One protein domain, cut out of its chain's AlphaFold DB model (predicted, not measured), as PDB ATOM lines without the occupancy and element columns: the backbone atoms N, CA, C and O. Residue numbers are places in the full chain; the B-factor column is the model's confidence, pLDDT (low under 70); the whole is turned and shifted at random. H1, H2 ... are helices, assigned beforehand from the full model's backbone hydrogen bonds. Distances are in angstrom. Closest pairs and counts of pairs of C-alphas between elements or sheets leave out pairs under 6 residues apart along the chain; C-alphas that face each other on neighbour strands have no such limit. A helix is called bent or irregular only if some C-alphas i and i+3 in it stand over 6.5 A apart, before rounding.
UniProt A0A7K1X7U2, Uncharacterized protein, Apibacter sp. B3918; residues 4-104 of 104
ATOM      1  N   LYS A   4    -101.033 180.557  38.219       53.91
ATOM      2  CA  LYS A   4    -101.529 181.672  39.035       53.91
ATOM      3  C   LYS A   4    -102.374 182.704  38.274       53.91
ATOM      4  O   LYS A   4    -103.347 183.218  38.803       53.91
ATOM      5  N   LYS A   5    -102.038 182.993  37.016       59.78
ATOM      6  CA  LYS A   5    -102.725 184.025  36.225       59.78
ATOM      7  C   LYS A   5    -104.089 183.571  35.685       59.78
ATOM      8  O   LYS A   5    -104.922 184.413  35.374       59.78
ATOM      9  N   ASN A   6    -104.358 182.264  35.607       68.19
ATOM     10  CA  ASN A   6    -105.648 181.782  35.095       68.19
ATOM     11  C   ASN A   6    -106.801 181.977  36.089       68.19
ATOM     12  O   ASN A   6    -107.888 182.355  35.660       68.19
ATOM     13  N   TYR A   7    -106.583 181.770  37.395       76.25
ATOM     14  CA  TYR A   7    -107.661 181.937  38.383       76.25
ATOM     15  C   TYR A   7    -108.026 183.409  38.626       76.25
ATOM     16  O   TYR A   7    -109.145 183.698  39.034       76.25
ATOM     17  N   LEU A   8    -107.116 184.345  38.330       81.69
ATOM     18  CA  LEU A   8    -107.360 185.787  38.443       81.69
ATOM     19  C   LEU A   8    -107.862 186.431  37.157       81.69
ATOM     20  O   LEU A   8    -108.070 187.635  37.152       81.69
ATOM     21  N   ARG A   9    -108.075 185.684  36.070       81.75
ATOM     22  CA  ARG A   9    -108.371 186.274  34.755       81.75
ATOM     23  C   ARG A   9    -109.581 187.219  34.775       81.75
ATOM     24  O   ARG A   9    -109.554 188.267  34.131       81.75
ATOM     25  N   ILE A  10    -110.625 186.866  35.525       82.88
ATOM     26  CA  ILE A  10    -111.832 187.693  35.675       82.88
ATOM     27  C   ILE A  10    -111.515 188.949  36.499       82.88
ATOM     28  O   ILE A  10    -111.807 190.057  36.055       82.88
ATOM     29  N   GLU A  11    -110.856 188.790  37.651       81.88
ATOM     30  CA  GLU A  11    -110.446 189.917  38.500       81.88
ATOM     31  C   GLU A  11    -109.484 190.864  37.765       81.88
ATOM     32  O   GLU A  11    -109.638 192.076  37.858       81.88
ATOM     33  N   GLU A  12    -108.549 190.334  36.977       82.94
ATOM     34  CA  GLU A  12    -107.610 191.094  36.148       82.94
ATOM     35  C   GLU A  12    -108.339 191.907  35.075       82.94
ATOM     36  O   GLU A  12    -108.033 193.082  34.879       82.94
ATOM     37  N   THR A  13    -109.326 191.304  34.408       84.75
ATOM     38  CA  THR A  13    -110.128 191.981  33.377       84.75
ATOM     39  C   THR A  13    -110.907 193.147  33.981       84.75
ATOM     40  O   THR A  13    -110.849 194.264  33.467       84.75
ATOM     41  N   ILE A  14    -111.577 192.914  35.112       83.56
ATOM     42  CA  ILE A  14    -112.342 193.939  35.832       83.56
ATOM     43  C   ILE A  14    -111.413 195.054  36.324       83.56
ATOM     44  O   ILE A  14    -111.694 196.236  36.127       83.56
ATOM     45  N   PHE A  15    -110.279 194.687  36.921       85.25
ATOM     46  CA  PHE A  15    -109.320 195.632  37.484       85.25
ATOM     47  C   PHE A  15    -108.647 196.497  36.410       85.25
ATOM     48  O   PHE A  15    -108.485 197.699  36.611       85.25
ATOM     49  N   LYS A  16    -108.297 195.924  35.249       82.94
ATOM     50  CA  LYS A  16    -107.751 196.673  34.105       82.94
ATOM     51  C   LYS A  16    -108.799 197.552  33.422       82.94
ATOM     52  O   LYS A  16    -108.457 198.639  32.977       82.94
ATOM     53  N   SER A  17    -110.052 197.102  33.351       86.25
ATOM     54  CA  SER A  17    -111.126 197.843  32.680       86.25
ATOM     55  C   SER A  17    -111.667 199.012  33.505       86.25
ATOM     56  O   SER A  17    -112.003 200.041  32.931       86.25
ATOM     57  N   LEU A  18    -111.814 198.849  34.823       85.00
ATOM     58  CA  LEU A  18    -112.533 199.801  35.685       85.00
ATOM     59  C   LEU A  18    -111.648 200.429  36.771       85.00
ATOM     60  O   LEU A  18    -112.097 201.272  37.551       85.00
ATOM     61  N   GLY A  19    -110.382 200.018  36.837       86.19
ATOM     62  CA  GLY A  19    -109.431 200.481  37.834       86.19
ATOM     63  C   GLY A  19    -109.771 200.030  39.257       86.19
ATOM     64  O   GLY A  19    -110.677 199.235  39.517       86.19
ATOM     65  N   LYS A  20    -109.021 200.579  40.216       86.81
ATOM     66  CA  LYS A  20    -109.106 200.208  41.638       86.81
ATOM     67  C   LYS A  20    -110.487 200.459  42.235       86.81
ATOM     68  O   LYS A  20    -110.989 199.615  42.968       86.81
ATOM     69  N   ILE A  21    -111.074 201.618  41.937       87.12
ATOM     70  CA  ILE A  21    -112.357 202.046  42.508       87.12
ATOM     71  C   ILE A  21    -113.494 201.191  41.942       87.12
ATOM     72  O   ILE A  21    -114.294 200.663  42.710       87.12
ATOM     73  N   GLY A  22    -113.527 200.982  40.622       87.00
ATOM     74  CA  GLY A  22    -114.556 200.154  39.997       87.00
ATOM     75  C   GLY A  22    -114.491 198.690  40.433       87.00
ATOM     76  O   GLY A  22    -115.534 198.084  40.675       87.00
ATOM     77  N   TYR A  23    -113.287 198.144  40.641       90.81
ATOM     78  CA  TYR A  23    -113.127 196.816  41.238       90.81
ATOM     79  C   TYR A  23    -113.737 196.735  42.643       90.81
ATOM     80  O   TYR A  23    -114.470 195.793  42.922       90.81
ATOM     81  N   ILE A  24    -113.473 197.717  43.515       91.12
ATOM     82  CA  ILE A  24    -114.019 197.734  44.884       91.12
ATOM     83  C   ILE A  24    -115.548 197.778  44.848       91.12
ATOM     84  O   ILE A  24    -116.184 197.012  45.562       91.12
ATOM     85  N   ILE A  25    -116.136 198.609  43.983       91.00
ATOM     86  CA  ILE A  25    -117.594 198.698  43.836       91.00
ATOM     87  C   ILE A  25    -118.179 197.348  43.408       91.00
ATOM     88  O   ILE A  25    -119.103 196.857  44.053       91.00
ATOM     89  N   ILE A  26    -117.627 196.716  42.365       90.88
ATOM     90  CA  ILE A  26    -118.103 195.407  41.891       90.88
ATOM     91  C   ILE A  26    -117.924 194.338  42.966       90.88
ATOM     92  O   ILE A  26    -118.840 193.555  43.202       90.88
ATOM     93  N   PHE A  27    -116.777 194.327  43.645       92.00
ATOM     94  CA  PHE A  27    -116.504 193.414  44.746       92.00
ATOM     95  C   PHE A  27    -117.569 193.556  45.840       92.00
ATOM     96  O   PHE A  27    -118.237 192.583  46.183       92.00
ATOM     97  N   THR A  28    -117.799 194.772  46.333       93.25
ATOM     98  CA  THR A  28    -118.808 195.040  47.361       93.25
ATOM     99  C   THR A  28    -120.206 194.629  46.904       93.25
ATOM    100  O   THR A  28    -120.938 194.020  47.682       93.25
ATOM    101  N   LEU A  29    -120.576 194.907  45.654       91.31
ATOM    102  CA  LEU A  29    -121.909 194.614  45.125       91.31
ATOM    103  C   LEU A  29    -122.148 193.102  44.998       91.31
ATOM    104  O   LEU A  29    -123.172 192.603  45.463       91.31
ATOM    105  N   VAL A  30    -121.174 192.356  44.465       92.94
ATOM    106  CA  VAL A  30    -121.243 190.890  44.352       92.94
ATOM    107  C   VAL A  30    -121.340 190.241  45.731       92.94
ATOM    108  O   VAL A  30    -122.225 189.418  45.959       92.94
ATOM    109  N   PHE A  31    -120.484 190.632  46.677       92.12
ATOM    110  CA  PHE A  31    -120.522 190.067  48.027       92.12
ATOM    111  C   PHE A  31    -121.791 190.453  48.795       92.12
ATOM    112  O   PHE A  31    -122.307 189.635  49.554       92.12
ATOM    113  N   SER A  32    -122.346 191.643  48.553       90.00
ATOM    114  CA  SER A  32    -123.634 192.041  49.132       90.00
ATOM    115  C   SER A  32    -124.781 191.173  48.611       90.00
ATOM    116  O   SER A  32    -125.598 190.724  49.409       90.00
ATOM    117  N   LEU A  33    -124.813 190.865  47.308       90.38
ATOM    118  CA  LEU A  33    -125.804 189.946  46.731       90.38
ATOM    119  C   LEU A  33    -125.706 188.547  47.349       90.38
ATOM    120  O   LEU A  33    -126.722 187.972  47.734       90.38
ATOM    121  N   VAL A  34    -124.487 188.019  47.498       91.75
ATOM    122  CA  VAL A  34    -124.263 186.722  48.157       91.75
ATOM    123  C   VAL A  34    -124.753 186.756  49.606       91.75
ATOM    124  O   VAL A  34    -125.399 185.813  50.049       91.75
ATOM    125  N   MET A  35    -124.511 187.851  50.331       90.62
ATOM    126  CA  MET A  35    -124.978 188.014  51.710       90.62
ATOM    127  C   MET A  35    -126.506 187.991  51.825       90.62
ATOM    128  O   MET A  35    -127.026 187.332  52.719       90.62
ATOM    129  N   VAL A  36    -127.227 188.661  50.916       89.12
ATOM    130  CA  VAL A  36    -128.702 188.618  50.881       89.12
ATOM    131  C   VAL A  36    -129.189 187.186  50.665       89.12
ATOM    132  O   VAL A  36    -130.081 186.727  51.372       89.12
ATOM    133  N   LEU A  37    -128.577 186.454  49.729       90.06
ATOM    134  CA  LEU A  37    -128.941 185.061  49.464       90.06
ATOM    135  C   LEU A  37    -128.698 184.166  50.684       90.06
ATOM    136  O   LEU A  37    -129.566 183.374  51.040       90.06
ATOM    137  N   VAL A  38    -127.546 184.303  51.344       89.75
ATOM    138  CA  VAL A  38    -127.215 183.522  52.546       89.75
ATOM    139  C   VAL A  38    -128.165 183.850  53.696       89.75
ATOM    140  O   VAL A  38    -128.663 182.939  54.349       89.75
ATOM    141  N   ASP A  39    -128.454 185.128  53.934       89.31
ATOM    142  CA  ASP A  39    -129.368 185.558  54.997       89.31
ATOM    143  C   ASP A  39    -130.804 185.078  54.741       89.31
ATOM    144  O   ASP A  39    -131.461 184.604  55.666       89.31
ATOM    145  N   PHE A  40    -131.265 185.103  53.486       89.12
ATOM    146  CA  PHE A  40    -132.556 184.537  53.102       89.12
ATOM    147  C   PHE A  40    -132.613 183.020  53.319       89.12
ATOM    148  O   PHE A  40    -133.583 182.516  53.882       89.12
ATOM    149  N   ILE A  41    -131.565 182.286  52.930       88.62
ATOM    150  CA  ILE A  41    -131.474 180.839  53.175       88.62
ATOM    151  C   ILE A  41    -131.532 180.562  54.678       88.62
ATOM    152  O   ILE A  41    -132.331 179.738  55.114       88.62
ATOM    153  N   LEU A  42    -130.743 181.275  55.485       88.25
ATOM    154  CA  LEU A  42    -130.768 181.124  56.940       88.25
ATOM    155  C   LEU A  42    -132.157 181.422  57.507       88.25
ATOM    156  O   LEU A  42    -132.656 180.641  58.308       88.25
ATOM    157  N   HIS A  43    -132.815 182.490  57.053       87.12
ATOM    158  CA  HIS A  43    -134.187 182.800  57.447       87.12
ATOM    159  C   HIS A  43    -135.149 181.640  57.151       87.12
ATOM    160  O   HIS A  43    -135.911 181.248  58.033       87.12
ATOM    161  N   CYS A  44    -135.045 181.035  55.963       85.81
ATOM    162  CA  CYS A  44    -135.861 179.882  55.586       85.81
ATOM    163  C   CYS A  44    -135.680 178.690  56.539       85.81
ATOM    164  O   CYS A  44    -136.621 177.933  56.738       85.81
ATOM    165  N   PHE A  45    -134.503 178.498  57.140       82.19
ATOM    166  CA  PHE A  45    -134.242 177.370  58.045       82.19
ATOM    167  C   PHE A  45    -134.372 177.709  59.536       82.19
ATOM    168  O   PHE A  45    -134.401 176.797  60.356       82.19
ATOM    169  N   VAL A  46    -134.471 178.990  59.901       79.88
ATOM    170  CA  VAL A  46    -134.674 179.427  61.294       79.88
ATOM    171  C   VAL A  46    -136.143 179.299  61.718       79.88
ATOM    172  O   VAL A  46    -136.417 179.050  62.895       79.88
ATOM    173  N   ASP A  47    -137.097 179.420  60.787       67.25
ATOM    174  CA  ASP A  47    -138.521 179.215  61.078       67.25
ATOM    175  C   ASP A  47    -138.879 177.720  61.119       67.25
ATOM    176  O   ASP A  47    -139.331 177.108  60.145       67.25
ATOM    177  N   ASN A  48    -138.663 177.124  62.292       66.69
ATOM    178  CA  ASN A  48    -138.870 175.700  62.539       66.69
ATOM    179  C   ASN A  48    -140.293 175.211  62.218       66.69
ATOM    180  O   ASN A  48    -140.454 174.031  61.914       66.69
ATOM    181  N   HIS A  49    -141.333 176.055  62.280       77.75
ATOM    182  CA  HIS A  49    -142.709 175.575  62.114       77.75
ATOM    183  C   HIS A  49    -143.049 175.278  60.650       77.75
ATOM    184  O   HIS A  49    -143.431 174.156  60.312       77.75
ATOM    185  N   TYR A  50    -142.901 176.267  59.766       77.25
ATOM    186  CA  TYR A  50    -143.246 176.101  58.350       77.25
ATOM    187  C   TYR A  50    -142.232 175.236  57.611       77.25
ATOM    188  O   TYR A  50    -142.605 174.468  56.725       77.25
ATOM    189  N   THR A  51    -140.964 175.316  58.003       81.00
ATOM    190  CA  THR A  51    -139.906 174.507  57.399       81.00
ATOM    191  C   THR A  51    -140.009 173.050  57.810       81.00
ATOM    192  O   THR A  51    -139.794 172.182  56.970       81.00
ATOM    193  N   SER A  52    -140.463 172.754  59.034       80.12
ATOM    194  CA  SER A  52    -140.793 171.379  59.420       80.12
ATOM    195  C   SER A  52    -141.986 170.826  58.628       80.12
ATOM    196  O   SER A  52    -141.902 169.727  58.081       80.12
ATOM    197  N   LYS A  53    -143.060 171.616  58.466       80.81
ATOM    198  CA  LYS A  53    -144.230 171.225  57.656       80.81
ATOM    199  C   LYS A  53    -143.910 170.987  56.179       80.81
ATOM    200  O   LYS A  53    -144.527 170.146  55.530       80.81
ATOM    201  N   PHE A  54    -142.949 171.728  55.636       83.88
ATOM    202  CA  PHE A  54    -142.462 171.527  54.277       83.88
ATOM    203  C   PHE A  54    -141.535 170.304  54.170       83.88
ATOM    204  O   PHE A  54    -141.805 169.409  53.374       83.88
ATOM    205  N   LEU A  55    -140.460 170.250  54.968       80.12
ATOM    206  CA  LEU A  55    -139.399 169.243  54.829       80.12
ATOM    207  C   LEU A  55    -139.795 167.853  55.330       80.12
ATOM    208  O   LEU A  55    -139.358 166.863  54.745       80.12
ATOM    209  N   PHE A  56    -140.564 167.768  56.420       82.81
ATOM    210  CA  PHE A  56    -140.802 166.500  57.117       82.81
ATOM    211  C   PHE A  56    -142.219 165.956  56.944       82.81
ATOM    212  O   PHE A  56    -142.368 164.740  56.868       82.81
ATOM    213  N   SER A  57    -143.249 166.808  56.864       81.12
ATOM    214  CA  SER A  57    -144.632 166.337  56.674       81.12
ATOM    215  C   SER A  57    -145.174 166.503  55.254       81.12
ATOM    216  O   SER A  57    -146.162 165.860  54.909       81.12
ATOM    217  N   GLY A  58    -144.530 167.316  54.408       82.25
ATOM    218  CA  GLY A  58    -144.976 167.558  53.032       82.25
ATOM    219  C   GLY A  58    -146.340 168.252  52.933       82.25
ATOM    220  O   GLY A  58    -146.948 168.264  51.865       82.25
ATOM    221  N   GLU A  59    -146.828 168.843  54.028       87.75
ATOM    222  CA  GLU A  59    -148.134 169.513  54.108       87.75
ATOM    223  C   GLU A  59    -148.200 170.782  53.249       87.75
ATOM    224  O   GLU A  59    -149.282 171.243  52.884       87.75
ATOM    225  N   ILE A  60    -147.042 171.370  52.940       87.12
ATOM    226  CA  ILE A  60    -146.931 172.629  52.205       87.12
ATOM    227  C   ILE A  60    -146.118 172.387  50.925       87.12
ATOM    228  O   ILE A  60    -144.965 171.974  51.016       87.12
ATOM    229  N   PRO A  61    -146.652 172.688  49.726       89.31
ATOM    230  CA  PRO A  61    -145.880 172.650  48.483       89.31
ATOM    231  C   PRO A  61    -144.718 173.654  48.488       89.31
ATOM    232  O   PRO A  61    -144.855 174.754  49.026       89.31
ATOM    233  N   PHE A  62    -143.614 173.337  47.797       86.88
ATOM    234  CA  PHE A  62    -142.427 174.207  47.712       86.88
ATOM    235  C   PHE A  62    -142.758 175.648  47.291       86.88
ATOM    236  O   PHE A  62    -142.263 176.593  47.899       86.88
ATOM    237  N   SER A  63    -143.630 175.832  46.293       89.50
ATOM    238  CA  SER A  63    -144.046 177.155  45.803       89.50
ATOM    239  C   SER A  63    -144.759 177.994  46.869       89.50
ATOM    240  O   SER A  63    -144.568 179.208  46.933       89.50
ATOM    241  N   ASN A  64    -145.553 177.357  47.730       88.81
ATOM    242  CA  ASN A  64    -146.243 178.033  48.824       88.81
ATOM    243  C   ASN A  64    -145.279 178.329  49.975       88.81
ATOM    244  O   ASN A  64    -145.300 179.437  50.507       88.81
ATOM    245  N   TRP A  65    -144.405 177.377  50.318       89.81
ATOM    246  CA  TRP A  65    -143.386 177.558  51.352       89.81
ATOM    247  C   TRP A  65    -142.419 178.695  51.001       89.81
ATOM    248  O   TRP A  65    -142.250 179.612  51.800       89.81
ATOM    249  N   ILE A  66    -141.865 178.715  49.784       88.25
ATOM    250  CA  ILE A  66    -140.915 179.759  49.379       88.25
ATOM    251  C   ILE A  66    -141.573 181.142  49.326       88.25
ATOM    252  O   ILE A  66    -140.958 182.128  49.722       88.25
ATOM    253  N   ASN A  67    -142.840 181.228  48.905       89.44
ATOM    254  CA  ASN A  67    -143.595 182.481  48.894       89.44
ATOM    255  C   ASN A  67    -143.895 182.975  50.320       89.44
ATOM    256  O   ASN A  67    -143.818 184.171  50.587       89.44
ATOM    257  N   LEU A  68    -144.197 182.066  51.256       88.44
ATOM    258  CA  LEU A  68    -144.352 182.396  52.677       88.44
ATOM    259  C   LEU A  68    -143.041 182.914  53.278       88.44
ATOM    260  O   LEU A  68    -143.045 183.972  53.904       88.44
ATOM    261  N   MET A  69    -141.924 182.219  53.038       89.50
ATOM    262  CA  MET A  69    -140.603 182.661  53.497       89.50
ATOM    263  C   MET A  69    -140.231 184.016  52.889       89.50
ATOM    264  O   MET A  69    -139.765 184.897  53.595       89.50
ATOM    265  N   TRP A  70    -140.506 184.229  51.600       88.69
ATOM    266  CA  TRP A  70    -140.262 185.508  50.933       88.69
ATOM    267  C   TRP A  70    -141.086 186.657  51.522       88.69
ATOM    268  O   TRP A  70    -140.553 187.737  51.756       88.69
ATOM    269  N   LYS A  71    -142.378 186.437  51.798       88.56
ATOM    270  CA  LYS A  71    -143.252 187.457  52.402       88.56
ATOM    271  C   LYS A  71    -142.848 187.824  53.827       88.56
ATOM    272  O   LYS A  71    -143.035 188.970  54.225       88.56
ATOM    273  N   ASN A  72    -142.323 186.861  54.578       85.50
ATOM    274  CA  ASN A  72    -141.897 187.058  55.964       85.50
ATOM    275  C   ASN A  72    -140.440 187.525  56.076       85.50
ATOM    276  O   ASN A  72    -140.010 187.966  57.145       85.50
ATOM    277  N   TYR A  73    -139.686 187.459  54.979       87.12
ATOM    278  CA  TYR A  73    -138.313 187.911  54.942       87.12
ATOM    279  C   TYR A  73    -138.242 189.436  55.018       87.12
ATOM    280  O   TYR A  73    -138.682 190.155  54.122       87.12
ATOM    281  N   SER A  74    -137.630 189.934  56.090       83.00
ATOM    282  CA  SER A  74    -137.302 191.348  56.247       83.00
ATOM    283  C   SER A  74    -135.795 191.504  56.348       83.00
ATOM    284  O   SER A  74    -135.166 191.060  57.314       83.00
ATOM    285  N   PHE A  75    -135.205 192.141  55.337       78.06
ATOM    286  CA  PHE A  75    -133.777 192.414  55.343       78.06
ATOM    287  C   PHE A  75    -133.474 193.689  56.130       78.06
ATOM    288  O   PHE A  75    -133.999 194.766  55.850       78.06
ATOM    289  N   SER A  76    -132.610 193.573  57.138       84.44
ATOM    290  CA  SER A  76    -132.283 194.690  58.026       84.44
ATOM    291  C   SER A  76    -131.325 195.684  57.361       84.44
ATOM    292  O   SER A  76    -130.207 195.327  56.986       84.44
ATOM    293  N   LEU A  77    -131.714 196.963  57.314       82.00
ATOM    294  CA  LEU A  77    -130.848 198.070  56.875       82.00
ATOM    295  C   LEU A  77    -129.539 198.148  57.671       82.00
ATOM    296  O   LEU A  77    -128.491 198.449  57.104       82.00
ATOM    297  N   PHE A  78    -129.576 197.821  58.964       86.81
ATOM    298  CA  PHE A  78    -128.371 197.772  59.791       86.81
ATOM    299  C   PHE A  78    -127.375 196.727  59.270       86.81
ATOM    300  O   PHE A  78    -126.189 197.028  59.143       86.81
ATOM    301  N   LYS A  79    -127.856 195.533  58.883       84.19
ATOM    302  CA  LYS A  79    -127.015 194.496  58.263       84.19
ATOM    303  C   LYS A  79    -126.416 194.997  56.946       84.19
ATOM    304  O   LYS A  79    -125.220 194.823  56.742       84.19
ATOM    305  N   ILE A  80    -127.200 195.668  56.093       84.56
ATOM    306  CA  ILE A  80    -126.704 196.233  54.822       84.56
ATOM    307  C   ILE A  80    -125.521 197.170  55.065       84.56
ATOM    308  O   ILE A  80    -124.465 196.999  54.461       84.56
ATOM    309  N   VAL A  81    -125.689 198.152  55.952       88.12
ATOM    310  CA  VAL A  81    -124.650 199.155  56.214       88.12
ATOM    311  C   VAL A  81    -123.423 198.504  56.849       88.12
ATOM    312  O   VAL A  81    -122.303 198.742  56.403       88.12
ATOM    313  N   PHE A  82    -123.627 197.637  57.844       90.00
ATOM    314  CA  PHE A  82    -122.543 196.953  58.544       90.00
ATOM    315  C   PHE A  82    -121.698 196.084  57.601       90.00
ATOM    316  O   PHE A  82    -120.478 196.248  57.526       90.00
ATOM    317  N   PHE A  83    -122.336 195.205  56.821       89.75
ATOM    318  CA  PHE A  83    -121.627 194.360  55.860       89.75
ATOM    319  C   PHE A  83    -121.069 195.160  54.683       89.75
ATOM    320  O   PHE A  83    -119.982 194.845  54.207       89.75
ATOM    321  N   GLY A  84    -121.740 196.235  54.263       90.38
ATOM    322  CA  GLY A  84    -121.229 197.158  53.253       90.38
ATOM    323  C   GLY A  84    -119.873 197.746  53.645       90.38
ATOM    324  O   GLY A  84    -118.927 197.681  52.862       90.38
ATOM    325  N   VAL A  85    -119.735 198.233  54.884       92.81
ATOM    326  CA  VAL A  85    -118.455 198.743  55.408       92.81
ATOM    327  C   VAL A  85    -117.388 197.644  55.428       92.81
ATOM    328  O   VAL A  85    -116.269 197.872  54.964       92.81
ATOM    329  N   ILE A  86    -117.730 196.437  55.892       93.88
ATOM    330  CA  ILE A  86    -116.803 195.294  55.906       93.88
ATOM    331  C   ILE A  86    -116.322 194.961  54.487       93.88
ATOM    332  O   ILE A  86    -115.119 194.823  54.254       93.88
ATOM    333  N   PHE A  87    -117.233 194.867  53.519       94.12
ATOM    334  CA  PHE A  87    -116.891 194.536  52.138       94.12
ATOM    335  C   PHE A  87    -116.085 195.630  51.450       94.12
ATOM    336  O   PHE A  87    -115.223 195.309  50.637       94.12
ATOM    337  N   ILE A  88    -116.306 196.902  51.787       93.31
ATOM    338  CA  ILE A  88    -115.464 198.002  51.311       93.31
ATOM    339  C   ILE A  88    -114.028 197.829  51.824       93.31
ATOM    340  O   ILE A  88    -113.090 197.878  51.027       93.31
ATOM    341  N   ILE A  89    -113.835 197.557  53.121       93.44
ATOM    342  CA  ILE A  89    -112.501 197.333  53.714       93.44
ATOM    343  C   ILE A  89    -111.803 196.134  53.051       93.44
ATOM    344  O   ILE A  89    -110.638 196.229  52.653       93.44
ATOM    345  N   LEU A  90    -112.521 195.022  52.874       93.88
ATOM    346  CA  LEU A  90    -112.005 193.833  52.189       93.88
ATOM    347  C   LEU A  90    -111.675 194.114  50.718       93.88
ATOM    348  O   LEU A  90    -110.625 193.692  50.230       93.88
ATOM    349  N   GLY A  91    -112.526 194.874  50.029       92.12
ATOM    350  CA  GLY A  91    -112.310 195.308  48.654       92.12
ATOM    351  C   GLY A  91    -111.046 196.154  48.517       92.12
ATOM    352  O   GLY A  91    -110.246 195.915  47.612       92.12
ATOM    353  N   PHE A  92    -110.803 197.089  49.444       91.94
ATOM    354  CA  PHE A  92    -109.564 197.873  49.488       91.94
ATOM    355  C   PHE A  92    -108.331 196.988  49.685       91.94
ATOM    356  O   PHE A  92    -107.349 197.123  48.947       91.94
ATOM    357  N   TYR A  93    -108.383 196.059  50.643       92.50
ATOM    358  CA  TYR A  93    -107.291 195.121  50.893       92.50
ATOM    359  C   TYR A  93    -106.981 194.273  49.649       92.50
ATOM    360  O   TYR A  93    -105.827 194.180  49.218       92.50
ATOM    361  N   ARG A  94    -108.018 193.716  49.015       90.56
ATOM    362  CA  ARG A  94    -107.884 192.890  47.813       90.56
ATOM    363  C   ARG A  94    -107.384 193.692  46.611       90.56
ATOM    364  O   ARG A  94    -106.475 193.238  45.923       90.56
ATOM    365  N   SER A  95    -107.893 194.906  46.408       89.25
ATOM    366  CA  SER A  95    -107.448 195.833  45.356       89.25
ATOM    367  C   SER A  95    -105.948 196.154  45.466       89.25
ATOM    368  O   SER A  95    -105.224 196.169  44.464       89.25
ATOM    369  N   LYS A  96    -105.433 196.324  46.693       88.25
ATOM    370  CA  LYS A  96    -103.994 196.498  46.943       88.25
ATOM    371  C   LYS A  96    -103.192 195.243  46.582       88.25
ATOM    372  O   LYS A  96    -102.160 195.361  45.923       88.25
ATOM    373  N   ALA A  97    -103.671 194.056  46.959       86.31
ATOM    374  CA  ALA A  97    -103.026 192.792  46.600       86.31
ATOM    375  C   ALA A  97    -102.970 192.583  45.075       86.31
ATOM    376  O   ALA A  97    -101.912 192.249  44.547       86.31
ATOM    377  N   LEU A  98    -104.064 192.869  44.362       85.38
ATOM    378  CA  LEU A  98    -104.127 192.781  42.899       85.38
ATOM    379  C   LEU A  98    -103.199 193.782  42.209       85.38
ATOM    380  O   LEU A  98    -102.550 193.436  41.228       85.38
ATOM    381  N   THR A  99    -103.071 195.000  42.748       85.25
ATOM    382  CA  THR A  99    -102.098 195.978  42.232       85.25
ATOM    383  C   THR A  99    -100.685 195.393  42.260       85.25
ATOM    384  O   THR A  99     -99.977 195.470  41.263       85.25
ATOM    385  N   ASN A 100    -100.296 194.760  43.371       83.19
ATOM    386  CA  ASN A 100     -98.975 194.146  43.519       83.19
ATOM    387  C   ASN A 100     -98.782 192.906  42.627       83.19
ATOM    388  O   ASN A 100     -97.656 192.621  42.222       83.19
ATOM    389  N   GLU A 101     -99.850 192.151  42.352       81.62
ATOM    390  CA  GLU A 101     -99.794 190.974  41.476       81.62
ATOM    391  C   GLU A 101     -99.785 191.334  39.980       81.62
ATOM    392  O   GLU A 101     -99.218 190.580  39.191       81.62
ATOM    393  N   PHE A 102    -100.368 192.471  39.581       79.25
ATOM    394  CA  PHE A 102    -100.450 192.902  38.178       79.25
ATOM    395  C   PHE A 102     -99.440 193.985  37.777       79.25
ATOM    396  O   PHE A 102     -99.266 194.214  36.583       79.25
ATOM    397  N   SER A 103     -98.780 194.653  38.731       65.44
ATOM    398  CA  SER A 103     -97.684 195.597  38.448       65.44
ATOM    399  C   SER A 103     -96.305 194.929  38.343       65.44
ATOM    400  O   SER A 103     -95.309 195.636  38.195       65.44
ATOM    401  N   LYS A 104     -96.238 193.600  38.481       49.47
ATOM    402  CA  LYS A 104     -95.065 192.766  38.188       49.47
ATOM    403  C   LYS A 104     -95.253 192.049  36.856       49.47
ATOM    404  O   LYS A 104     -94.247 191.925  36.132       49.47
TER     405      LYS A 104
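Overview. This is residues 4 to 104 of the 104 residues of an uncharacterized protein of Apibacter sp. B3918 (UniProt A0A7K1X7U2). A long helical arm, H2b, makes most of the length; H5 crosses it near its first end, and a small helical hairpin of H3 and H4 makes a head at its other end. Near the crossing, the arm H2a turns off at an angle, with short H1 before it. The printed part has 101 residues with five named helices, H1 to H5 in chain order, and no named strand; the class is all helix. It is only just extended, close to loose, with a radius of gyration of the C-alphas of 19.1 A and spans of 60 by 31 by 17 A.

Arrangement. H2, residues 9 to 46, was assigned as one helix by its hydrogen bonds but is bent, with C-alphas 17 and 20 9.5 A apart; its arms are H2a, residues 9 to 17, and H2b, residues 20 to 46. The arms touch at a steep tilt of 49 degrees, opposite ways, their closest C-alphas those of Phe 15 and Tyr 23, 5.5 A apart. H2b, with residues 20 to 32 alone, touches H5, residues 77 to 102, at a steep tilt of 44 degrees, opposite ways; the closest C-alphas, of Ile 24 and Gly 91, are 4.8 A apart. H3, residues 48 to 55, and H4, residues 62 to 72, form a helical hairpin at a shallow tilt of 21 degrees; their closest C-alphas, of Phe 54 and Trp 65, are 6.8 A apart. H4 is close to H2b but not clearly touching, the closest C-alphas, of Cys 44 and Met 69, being 5.9 A apart. H1, residues 4 to 7, and H2a meet only through their link. Every O i to N i+4 pair is within hydrogen-bond range in H2a, H2b, H3, H4 and H5; H1 is too short for such a pair.

Along the chain. H2b measures 38.4 A from C-alpha 20 at (-109.106, 200.208, 41.638) to C-alpha 46 at (-134.674, 179.427, 61.294). H5 measures 36.1 A and ends at C-alpha 102, (-100.450, 192.902, 38.178).

Size, cuts and confidence. The C-alphas of Glu 59 and Lys 104, the two farthest apart, are 60.1 A apart. The printed part has no cut and no long link. The pLDDT is under 70 at residues 4 to 6, 47 to 48 and 103 to 104.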